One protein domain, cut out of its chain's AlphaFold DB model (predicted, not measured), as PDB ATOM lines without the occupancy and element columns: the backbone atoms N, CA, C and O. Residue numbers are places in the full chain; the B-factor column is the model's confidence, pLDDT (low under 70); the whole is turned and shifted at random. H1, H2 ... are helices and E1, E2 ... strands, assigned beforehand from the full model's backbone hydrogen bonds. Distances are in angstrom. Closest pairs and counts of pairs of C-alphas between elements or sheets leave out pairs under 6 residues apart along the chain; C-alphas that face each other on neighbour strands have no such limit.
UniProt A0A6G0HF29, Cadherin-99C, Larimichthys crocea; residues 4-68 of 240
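What this domain is: This is residues 4 to 68 of the 240 residues of the protein "Cadherin-99C" of Larimichthys crocea (UniProt A0A6G0HF29). Two strand hairpins, E1 with E2 and E3 with E4, form the two arms of a U, with a gap between them and the short helix H1 at the bend. Unnamed residues 4 to 16 run along one side of the gap. The 65 printed residues hold E1, E2, H1, E3, E4 in chain order, mostly strand, in two antiparallel two-strand sheets. The rod, 42 by 20 by 19 A, is only just loose, close to compact, with a radius of gyration of the C-alphas of 13.2 A.

Where its parts are: E1, residues 17 to 21, begins at C-alpha (116.090, 261.436, 328.595). E2 is residues 28 to 32, H1 38 to 41. E3, residues 46 to 54, measures 26.8 A. E4, residues 57 to 66, measures 26.1 A, bends by 56 degrees at residue 60 and ends at C-alpha (118.238, 258.944, 318.033).

How they stand to each other: In hairpin E1 and E2, N 20 and O 29 are 2.8 A apart, within hydrogen-bond range. In hairpin E3 and E4, N 50 and O 62 are 2.8 A apart, also within range. E1 and E2 are each apart from E3 and E4. H1 is too short for an O i to N i+4 pair; its one O i to N i+3 pair is not within range.

The domain as a whole: The C-alphas farthest apart, Glu 39 and Asp 55, are 42.1 A apart. The printed part has no cut, and no link is long. Residues 4 to 15 have pLDDT under 70.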
ATOM      1  N   LYS A   4     117.657 282.130 325.167       53.56
ATOM      2  CA  LYS A   4     117.210 281.242 326.242       53.56
ATOM      3  C   LYS A   4     116.753 279.943 325.600       53.56
ATOM      4  O   LYS A   4     115.744 279.910 324.903       53.56
ATOM      5  N   LEU A   5     117.489 278.863 325.843       48.72
ATOM      6  CA  LEU A   5     116.960 277.526 325.608       48.72
ATOM      7  C   LEU A   5     115.787 277.337 326.572       48.72
ATOM      8  O   LEU A   5     115.962 277.376 327.787       48.72
ATOM      9  N   VAL A   6     114.580 277.227 326.026       49.47
ATOM     10  CA  VAL A   6     113.391 276.898 326.807       49.47
ATOM     11  C   VAL A   6     113.040 275.457 326.462       49.47
ATOM     12  O   VAL A   6     112.833 275.158 325.283       49.47
ATOM     13  N   PRO A   7     112.981 274.560 327.455       49.50
ATOM     14  CA  PRO A   7     112.582 273.180 327.245       49.50
ATOM     15  C   PRO A   7     111.071 273.148 326.998       49.50
ATOM     16  O   PRO A   7     110.298 272.942 327.926       49.50
ATOM     17  N   TYR A   8     110.608 273.409 325.777       43.94
ATOM     18  CA  TYR A   8     109.210 273.154 325.432       43.94
ATOM     19  C   TYR A   8     109.117 272.016 324.420       43.94
ATOM     20  O   TYR A   8     109.679 272.096 323.330       43.94
ATOM     21  N   LEU A   9     108.389 270.975 324.843       43.53
ATOM     22  CA  LEU A   9     108.092 269.695 324.183       43.53
ATOM     23  C   LEU A   9     109.228 268.677 324.086       43.53
ATOM     24  O   LEU A   9     109.211 267.788 323.243       43.53
ATOM     25  N   PHE A  10     110.128 268.681 325.058       47.62
ATOM     26  CA  PHE A  10     110.450 267.386 325.641       47.62
ATOM     27  C   PHE A  10     109.231 267.029 326.507       47.62
ATOM     28  O   PHE A  10     108.936 267.808 327.416       47.62
ATOM     29  N   PRO A  11     108.425 265.999 326.168       47.62
ATOM     30  CA  PRO A  11     107.189 265.713 326.891       47.62
ATOM     31  C   PRO A  11     107.477 265.714 328.394       47.62
ATOM     32  O   PRO A  11     108.480 265.162 328.833       47.62
ATOM     33  N   THR A  12     106.633 266.356 329.202       40.94
ATOM     34  CA  THR A  12     106.842 266.533 330.658       40.94
ATOM     35  C   THR A  12     106.898 265.220 331.452       40.94
ATOM     36  O   THR A  12     107.052 265.239 332.666       40.94
ATOM     37  N   ASN A  13     106.856 264.089 330.749       51.66
ATOM     38  CA  ASN A  13     106.954 262.728 331.242       51.66
ATOM     39  C   ASN A  13     108.113 261.970 330.566       51.66
ATOM     40  O   ASN A  13     108.010 260.767 330.347       51.66
ATOM     41  N   LEU A  14     109.202 262.646 330.170       57.09
ATOM     42  CA  LEU A  14     110.396 261.936 329.708       57.09
ATOM     43  C   LEU A  14     111.020 261.169 330.863       57.09
ATOM     44  O   LEU A  14     111.734 261.704 331.717       57.09
ATOM     45  N   GLU A  15     110.730 259.883 330.860       68.12
ATOM     46  CA  GLU A  15     111.239 258.934 331.829       68.12
ATOM     47  C   GLU A  15     112.716 258.598 331.566       68.12
ATOM     48  O   GLU A  15     113.463 258.299 332.494       68.12
ATOM     49  N   PHE A  16     113.157 258.722 330.309       74.31
ATOM     50  CA  PHE A  16     114.426 258.165 329.847       74.31
ATOM     51  C   PHE A  16     115.499 259.189 329.467       74.31
ATOM     52  O   PHE A  16     116.678 258.862 329.557       74.31
ATOM     53  N   LEU A  17     115.141 260.414 329.066       81.25
ATOM     54  CA  LEU A  17     116.090 261.436 328.595       81.25
ATOM     55  C   LEU A  17     115.922 262.757 329.345       81.25
ATOM     56  O   LEU A  17     114.811 263.142 329.708       81.25
ATOM     57  N   GLU A  18     117.024 263.484 329.513       82.00
ATOM     58  CA  GLU A  18     117.020 264.859 330.010       82.00
ATOM     59  C   GLU A  18     117.969 265.765 329.223       82.00
ATOM     60  O   GLU A  18     119.036 265.345 328.769       82.00
ATOM     61  N   LEU A  19     117.561 267.027 329.076       81.81
ATOM     62  CA  LEU A  19     118.366 268.104 328.509       81.81
ATOM     63  C   LEU A  19     118.933 268.956 329.650       81.81
ATOM     64  O   LEU A  19     118.182 269.519 330.442       81.81
ATOM     65  N   ILE A  20     120.252 269.090 329.686       82.88
ATOM     66  CA  ILE A  20     120.995 269.888 330.660       82.88
ATOM     67  C   ILE A  20     121.580 271.099 329.948       82.88
ATOM     68  O   ILE A  20     122.274 270.962 328.940       82.88
ATOM     69  N   PHE A  21     121.319 272.287 330.482       81.81
ATOM     70  CA  PHE A  21     121.863 273.540 329.972       81.81
ATOM     71  C   PHE A  21     122.017 274.561 331.099       81.81
ATOM     72  O   PHE A  21     121.310 274.502 332.107       81.81
ATOM     73  N   THR A  22     122.901 275.534 330.890       81.56
ATOM     74  CA  THR A  22     123.065 276.693 331.773       81.56
ATOM     75  C   THR A  22     122.532 277.936 331.069       81.56
ATOM     76  O   THR A  22     122.771 278.146 329.881       81.56
ATOM     77  N   LEU A  23     121.799 278.791 331.785       75.19
ATOM     78  CA  LEU A  23     121.335 280.059 331.221       75.19
ATOM     79  C   LEU A  23     122.522 280.973 330.899       75.19
ATOM     80  O   LEU A  23     123.310 281.296 331.781       75.19
ATOM     81  N   GLY A  24     122.589 281.438 329.652       74.06
ATOM     82  CA  GLY A  24     123.682 282.279 329.156       74.06
ATOM     83  C   GLY A  24     124.763 281.506 328.400       74.06
ATOM     84  O   GLY A  24     125.482 282.126 327.618       74.06
ATOM     85  N   ASP A  25     124.821 280.180 328.549       81.25
ATOM     86  CA  ASP A  25     125.714 279.334 327.759       81.25
ATOM     87  C   ASP A  25     125.153 279.097 326.353       81.25
ATOM     88  O   ASP A  25     123.942 279.098 326.112       81.25
ATOM     89  N   THR A  26     126.057 278.844 325.409       82.12
ATOM     90  CA  THR A  26     125.717 278.530 324.015       82.12
ATOM     91  C   THR A  26     125.619 277.027 323.741       82.12
ATOM     92  O   THR A  26     125.480 276.627 322.588       82.12
ATOM     93  N   SER A  27     125.711 276.183 324.773       82.81
ATOM     94  CA  SER A  27     125.723 274.720 324.660       82.81
ATOM     95  C   SER A  27     124.727 274.055 325.607       82.81
ATOM     96  O   SER A  27     124.478 274.543 326.708       82.81
ATOM     97  N   ALA A  28     124.215 272.897 325.194       82.38
ATOM     98  CA  ALA A  28     123.395 272.011 326.011       82.38
ATOM     99  C   ALA A  28     123.780 270.550 325.753       82.38
ATOM    100  O   ALA A  28     124.274 270.213 324.674       82.38
ATOM    101  N   ILE A  29     123.539 269.685 326.735       84.00
ATOM    102  CA  ILE A  29     123.825 268.248 326.678       84.00
ATOM    103  C   ILE A  29     122.514 267.484 326.840       84.00
ATOM    104  O   ILE A  29     121.711 267.813 327.705       84.00
ATOM    105  N   VAL A  30     122.310 266.440 326.038       83.56
ATOM    106  CA  VAL A  30     121.258 265.443 326.270       83.56
ATOM    107  C   VAL A  30     121.904 264.197 326.858       83.56
ATOM    108  O   VAL A  30     122.899 263.719 326.309       83.56
ATOM    109  N   ARG A  31     121.348 263.660 327.946       84.81
ATOM    110  CA  ARG A  31     121.773 262.374 328.522       84.81
ATOM    111  C   ARG A  31     120.578 261.516 328.925       84.81
ATOM    112  O   ARG A  31     119.457 262.013 329.021       84.81
ATOM    113  N   THR A  32     120.827 260.234 329.168       86.00
ATOM    114  CA  THR A  32     119.827 259.310 329.703       86.00
ATOM    115  C   THR A  32     119.663 259.489 331.216       86.00
ATOM    116  O   THR A  32     120.631 259.754 331.927       86.00
ATOM    117  N   LYS A  33     118.426 259.375 331.713       86.06
ATOM    118  CA  LYS A  33     118.096 259.435 333.152       86.06
ATOM    119  C   LYS A  33     118.206 258.073 333.835       86.06
ATOM    120  O   LYS A  33     118.465 258.003 335.033       86.06
ATOM    121  N   LYS A  34     117.994 257.007 333.065       84.31
ATOM    122  CA  LYS A  34     118.132 255.599 333.448       84.31
ATOM    123  C   LYS A  34     118.670 254.808 332.253       84.31
ATOM    124  O   LYS A  34     118.710 255.343 331.144       84.31
ATOM    125  N   ALA A  35     119.118 253.578 332.492       86.38
ATOM    126  CA  ALA A  35     119.505 252.682 331.408       86.38
ATOM    127  C   ALA A  35     118.336 252.506 330.423       86.38
ATOM    128  O   ALA A  35     117.173 252.532 330.832       86.38
ATOM    129  N   LEU A  36     118.677 252.408 329.142       87.31
ATOM    130  CA  LEU A  36     117.748 252.092 328.065       87.31
ATOM    131  C   LEU A  36     117.966 250.638 327.686       87.31
ATOM    132  O   LEU A  36     119.116 250.209 327.613       87.31
ATOM    133  N   ASP A  37     116.865 249.944 327.457       88.62
ATOM    134  CA  ASP A  37     116.818 248.533 327.105       88.62
ATOM    135  C   ASP A  37     116.204 248.412 325.707       88.62
ATOM    136  O   ASP A  37     115.144 248.996 325.451       88.62
ATOM    137  N   ALA A  38     116.901 247.770 324.767       90.19
ATOM    138  CA  ALA A  38     116.474 247.763 323.366       90.19
ATOM    139  C   ALA A  38     115.180 246.955 323.185       90.19
ATOM    140  O   ALA A  38     114.339 247.314 322.357       90.19
ATOM    141  N   GLU A  39     114.997 245.949 324.030       91.62
ATOM    142  CA  GLU A  39     113.919 244.967 324.053       91.62
ATOM    143  C   GLU A  39     112.622 245.600 324.559       91.62
ATOM    144  O   GLU A  39     111.530 245.297 324.067       91.62
ATOM    145  N   ALA A  40     112.737 246.530 325.506       87.69
ATOM    146  CA  ALA A  40     111.616 247.308 326.007       87.69
ATOM    147  C   ALA A  40     111.276 248.498 325.088       87.69
ATOM    148  O   ALA A  40     110.104 248.728 324.764       87.69
ATOM    149  N   GLU A  41     112.291 249.243 324.630       85.06
ATOM    150  CA  GLU A  41     112.096 250.573 324.029       85.06
ATOM    151  C   GLU A  41     112.137 250.568 322.493       85.06
ATOM    152  O   GLU A  41     111.680 251.516 321.841       85.06
ATOM    153  N   GLY A  42     112.666 249.497 321.903       84.50
ATOM    154  CA  GLY A  42     112.819 249.302 320.471       84.50
ATOM    155  C   GLY A  42     114.053 249.980 319.868       84.50
ATOM    156  O   GLY A  42     114.507 251.055 320.259       84.50
ATOM    157  N   VAL A  43     114.565 249.375 318.796       86.50
ATOM    158  CA  VAL A  43     115.776 249.822 318.070       86.50
ATOM    159  C   VAL A  43     115.498 250.794 316.917       86.50
ATOM    160  O   VAL A  43     116.401 251.211 316.181       86.50
ATOM    161  N   SER A  44     114.229 251.146 316.709       82.81
ATOM    162  CA  SER A  44     113.822 252.032 315.620       82.81
ATOM    163  C   SER A  44     114.314 253.460 315.849       82.81
ATOM    164  O   SER A  44     114.295 253.986 316.962       82.81
ATOM    165  N   ALA A  45     114.739 254.114 314.766       82.44
ATOM    166  CA  ALA A  45     115.197 255.494 314.832       82.44
ATOM    167  C   ALA A  45     114.046 256.418 315.260       82.44
ATOM    168  O   ALA A  45     113.063 256.597 314.542       82.44
ATOM    169  N   SER A  46     114.205 257.042 316.420       79.38
ATOM    170  CA  SER A  46     113.316 258.076 316.934       79.38
ATOM    171  C   SER A  46     113.836 259.465 316.563       79.38
ATOM    172  O   SER A  46     115.012 259.646 316.243       79.38
ATOM    173  N   THR A  47     112.965 260.476 316.595       80.19
ATOM    174  CA  THR A  47     113.346 261.869 316.313       80.19
ATOM    175  C   THR A  47     113.237 262.713 317.573       80.19
ATOM    176  O   THR A  47     112.166 262.829 318.163       80.19
ATOM    177  N   LEU A  48     114.345 263.339 317.958       78.88
ATOM    178  CA  LEU A  48     114.386 264.376 318.980       78.88
ATOM    179  C   LEU A  48     114.177 265.735 318.317       78.88
ATOM    180  O   LEU A  48     114.832 266.041 317.320       78.88
ATOM    181  N   TYR A  49     113.301 266.553 318.892       78.50
ATOM    182  CA  TYR A  49     113.003 267.902 318.423       78.50
ATOM    183  C   TYR A  49     113.577 268.919 319.410       78.50
ATOM    184  O   TYR A  49     113.259 268.902 320.595       78.50
ATOM    185  N   TYR A  50     114.421 269.817 318.913       78.69
ATOM    186  CA  TYR A  50     115.019 270.913 319.664       78.69
ATOM    187  C   TYR A  50     114.427 272.220 319.173       78.69
ATOM    188  O   TYR A  50     114.237 272.407 317.972       78.69
ATOM    189  N   SER A  51     114.190 273.147 320.092       77.50
ATOM    190  CA  SER A  51     113.773 274.497 319.738       77.50
ATOM    191  C   SER A  51     114.557 275.521 320.544       77.50
ATOM    192  O   SER A  51     114.814 275.329 321.733       77.50
ATOM    193  N   VAL A  52     114.932 276.623 319.899       76.38
ATOM    194  CA  VAL A  52     115.579 277.767 320.548       76.38
ATOM    195  C   VAL A  52     114.582 278.914 320.613       76.38
ATOM    196  O   VAL A  52     113.989 279.293 319.598       76.38
ATOM    197  N   MET A  53     114.421 279.486 321.805       73.31
ATOM    198  CA  MET A  53     113.613 280.679 322.009       73.31
ATOM    199  C   MET A  53     114.490 281.917 322.218       73.31
ATOM    200  O   MET A  53     115.563 281.888 322.824       73.31
ATOM    201  N   CYS A  54     113.985 283.050 321.753       71.00
ATOM    202  CA  CYS A  54     114.445 284.378 322.145       71.00
ATOM    203  C   CYS A  54     113.191 285.181 322.474       71.00
ATOM    204  O   CYS A  54     112.158 284.907 321.882       71.00
ATOM    205  N   ASP A  55     113.246 286.110 323.432       75.88
ATOM    206  CA  ASP A  55     112.139 287.038 323.736       75.88
ATOM    207  C   ASP A  55     110.741 286.413 323.978       75.88
ATOM    208  O   ASP A  55     109.730 287.097 323.872       75.88
ATOM    209  N   GLY A  56     110.671 285.134 324.365       71.25
ATOM    210  CA  GLY A  56     109.402 284.429 324.586       71.25
ATOM    211  C   GLY A  56     108.768 283.848 323.319       71.25
ATOM    212  O   GLY A  56     107.642 283.362 323.377       71.25
ATOM    213  N   SER A  57     109.482 283.856 322.188       75.12
ATOM    214  CA  SER A  57     109.036 283.244 320.935       75.12
ATOM    215  C   SER A  57     110.039 282.216 320.400       75.12
ATOM    216  O   SER A  57     111.258 282.385 320.501       75.12
ATOM    217  N   PHE A  58     109.522 281.124 319.822       74.44
ATOM    218  CA  PHE A  58     110.330 280.144 319.093       74.44
ATOM    219  C   PHE A  58     110.941 280.805 317.861       74.44
ATOM    220  O   PHE A  58     110.222 281.396 317.055       74.44
ATOM    221  N   LYS A  59     112.264 280.714 317.716       80.56
ATOM    222  CA  LYS A  59     112.970 281.287 316.563       80.56
ATOM    223  C   LYS A  59     113.446 280.215 315.594       80.56
ATOM    224  O   LYS A  59     113.352 280.411 314.389       80.56
ATOM    225  N   TYR A  60     113.950 279.100 316.120       79.50
ATOM    226  CA  TYR A  60     114.547 278.037 315.318       79.50
ATOM    227  C   TYR A  60     114.223 276.669 315.888       79.50
ATOM    228  O   TYR A  60     114.253 276.482 317.106       79.50
ATOM    229  N   ASN A  61     114.010 275.719 314.982       81.88
ATOM    230  CA  ASN A  61     113.769 274.323 315.296       81.88
ATOM    231  C   ASN A  61     114.879 273.490 314.658       81.88
ATOM    232  O   ASN A  61     115.351 273.793 313.560       81.88
ATOM    233  N   ASN A  62     115.288 272.432 315.338       81.06
ATOM    234  CA  ASN A  62     116.244 271.466 314.829       81.06
ATOM    235  C   ASN A  62     115.775 270.064 315.214       81.06
ATOM    236  O   ASN A  62     115.080 269.893 316.214       81.06
ATOM    237  N   THR A  63     116.141 269.062 314.427       83.19
ATOM    238  CA  THR A  63     115.833 267.671 314.738       83.19
ATOM    239  C   THR A  63     117.098 266.836 314.732       83.19
ATOM    240  O   THR A  63     118.023 267.073 313.956       83.19
ATOM    241  N   ARG A  64     117.134 265.828 315.601       81.69
ATOM    242  CA  ARG A  64     118.208 264.836 315.624       81.69
ATOM    243  C   ARG A  64     117.609 263.447 315.684       81.69
ATOM    244  O   ARG A  64     116.737 263.190 316.508       81.69
ATOM    245  N   SER A  65     118.106 262.555 314.839       83.25
ATOM    246  CA  SER A  65     117.769 261.141 314.942       83.25
ATOM    247  C   SER A  65     118.486 260.524 316.146       83.25
ATOM    248  O   SER A  65     119.681 260.750 316.347       83.25
ATOM    249  N   LEU A  66     117.739 259.774 316.948       81.94
ATOM    250  CA  LEU A  66     118.238 258.944 318.033       81.94
ATOM    251  C   LEU A  66     117.944 257.491 317.676       81.94
ATOM    252  O   LEU A  66     116.785 257.126 317.495       81.94
ATOM    253  N   LYS A  67     118.988 256.676 317.587       84.56
ATOM    254  CA  LYS A  67     118.873 255.237 317.367       84.56
ATOM    255  C   LYS A  67     119.454 254.518 318.577       84.56
ATOM    256  O   LYS A  67     120.566 254.851 318.990       84.56
ATOM    257  N   LEU A  68     118.696 253.576 319.127       88.50
ATOM    258  CA  LEU A  68     119.214 252.634 320.111       88.50
ATOM    259  C   LEU A  68     119.902 251.492 319.376       88.50
ATOM    260  O   LEU A  68     119.381 250.969 318.389       88.50
TER     261      LEU A  68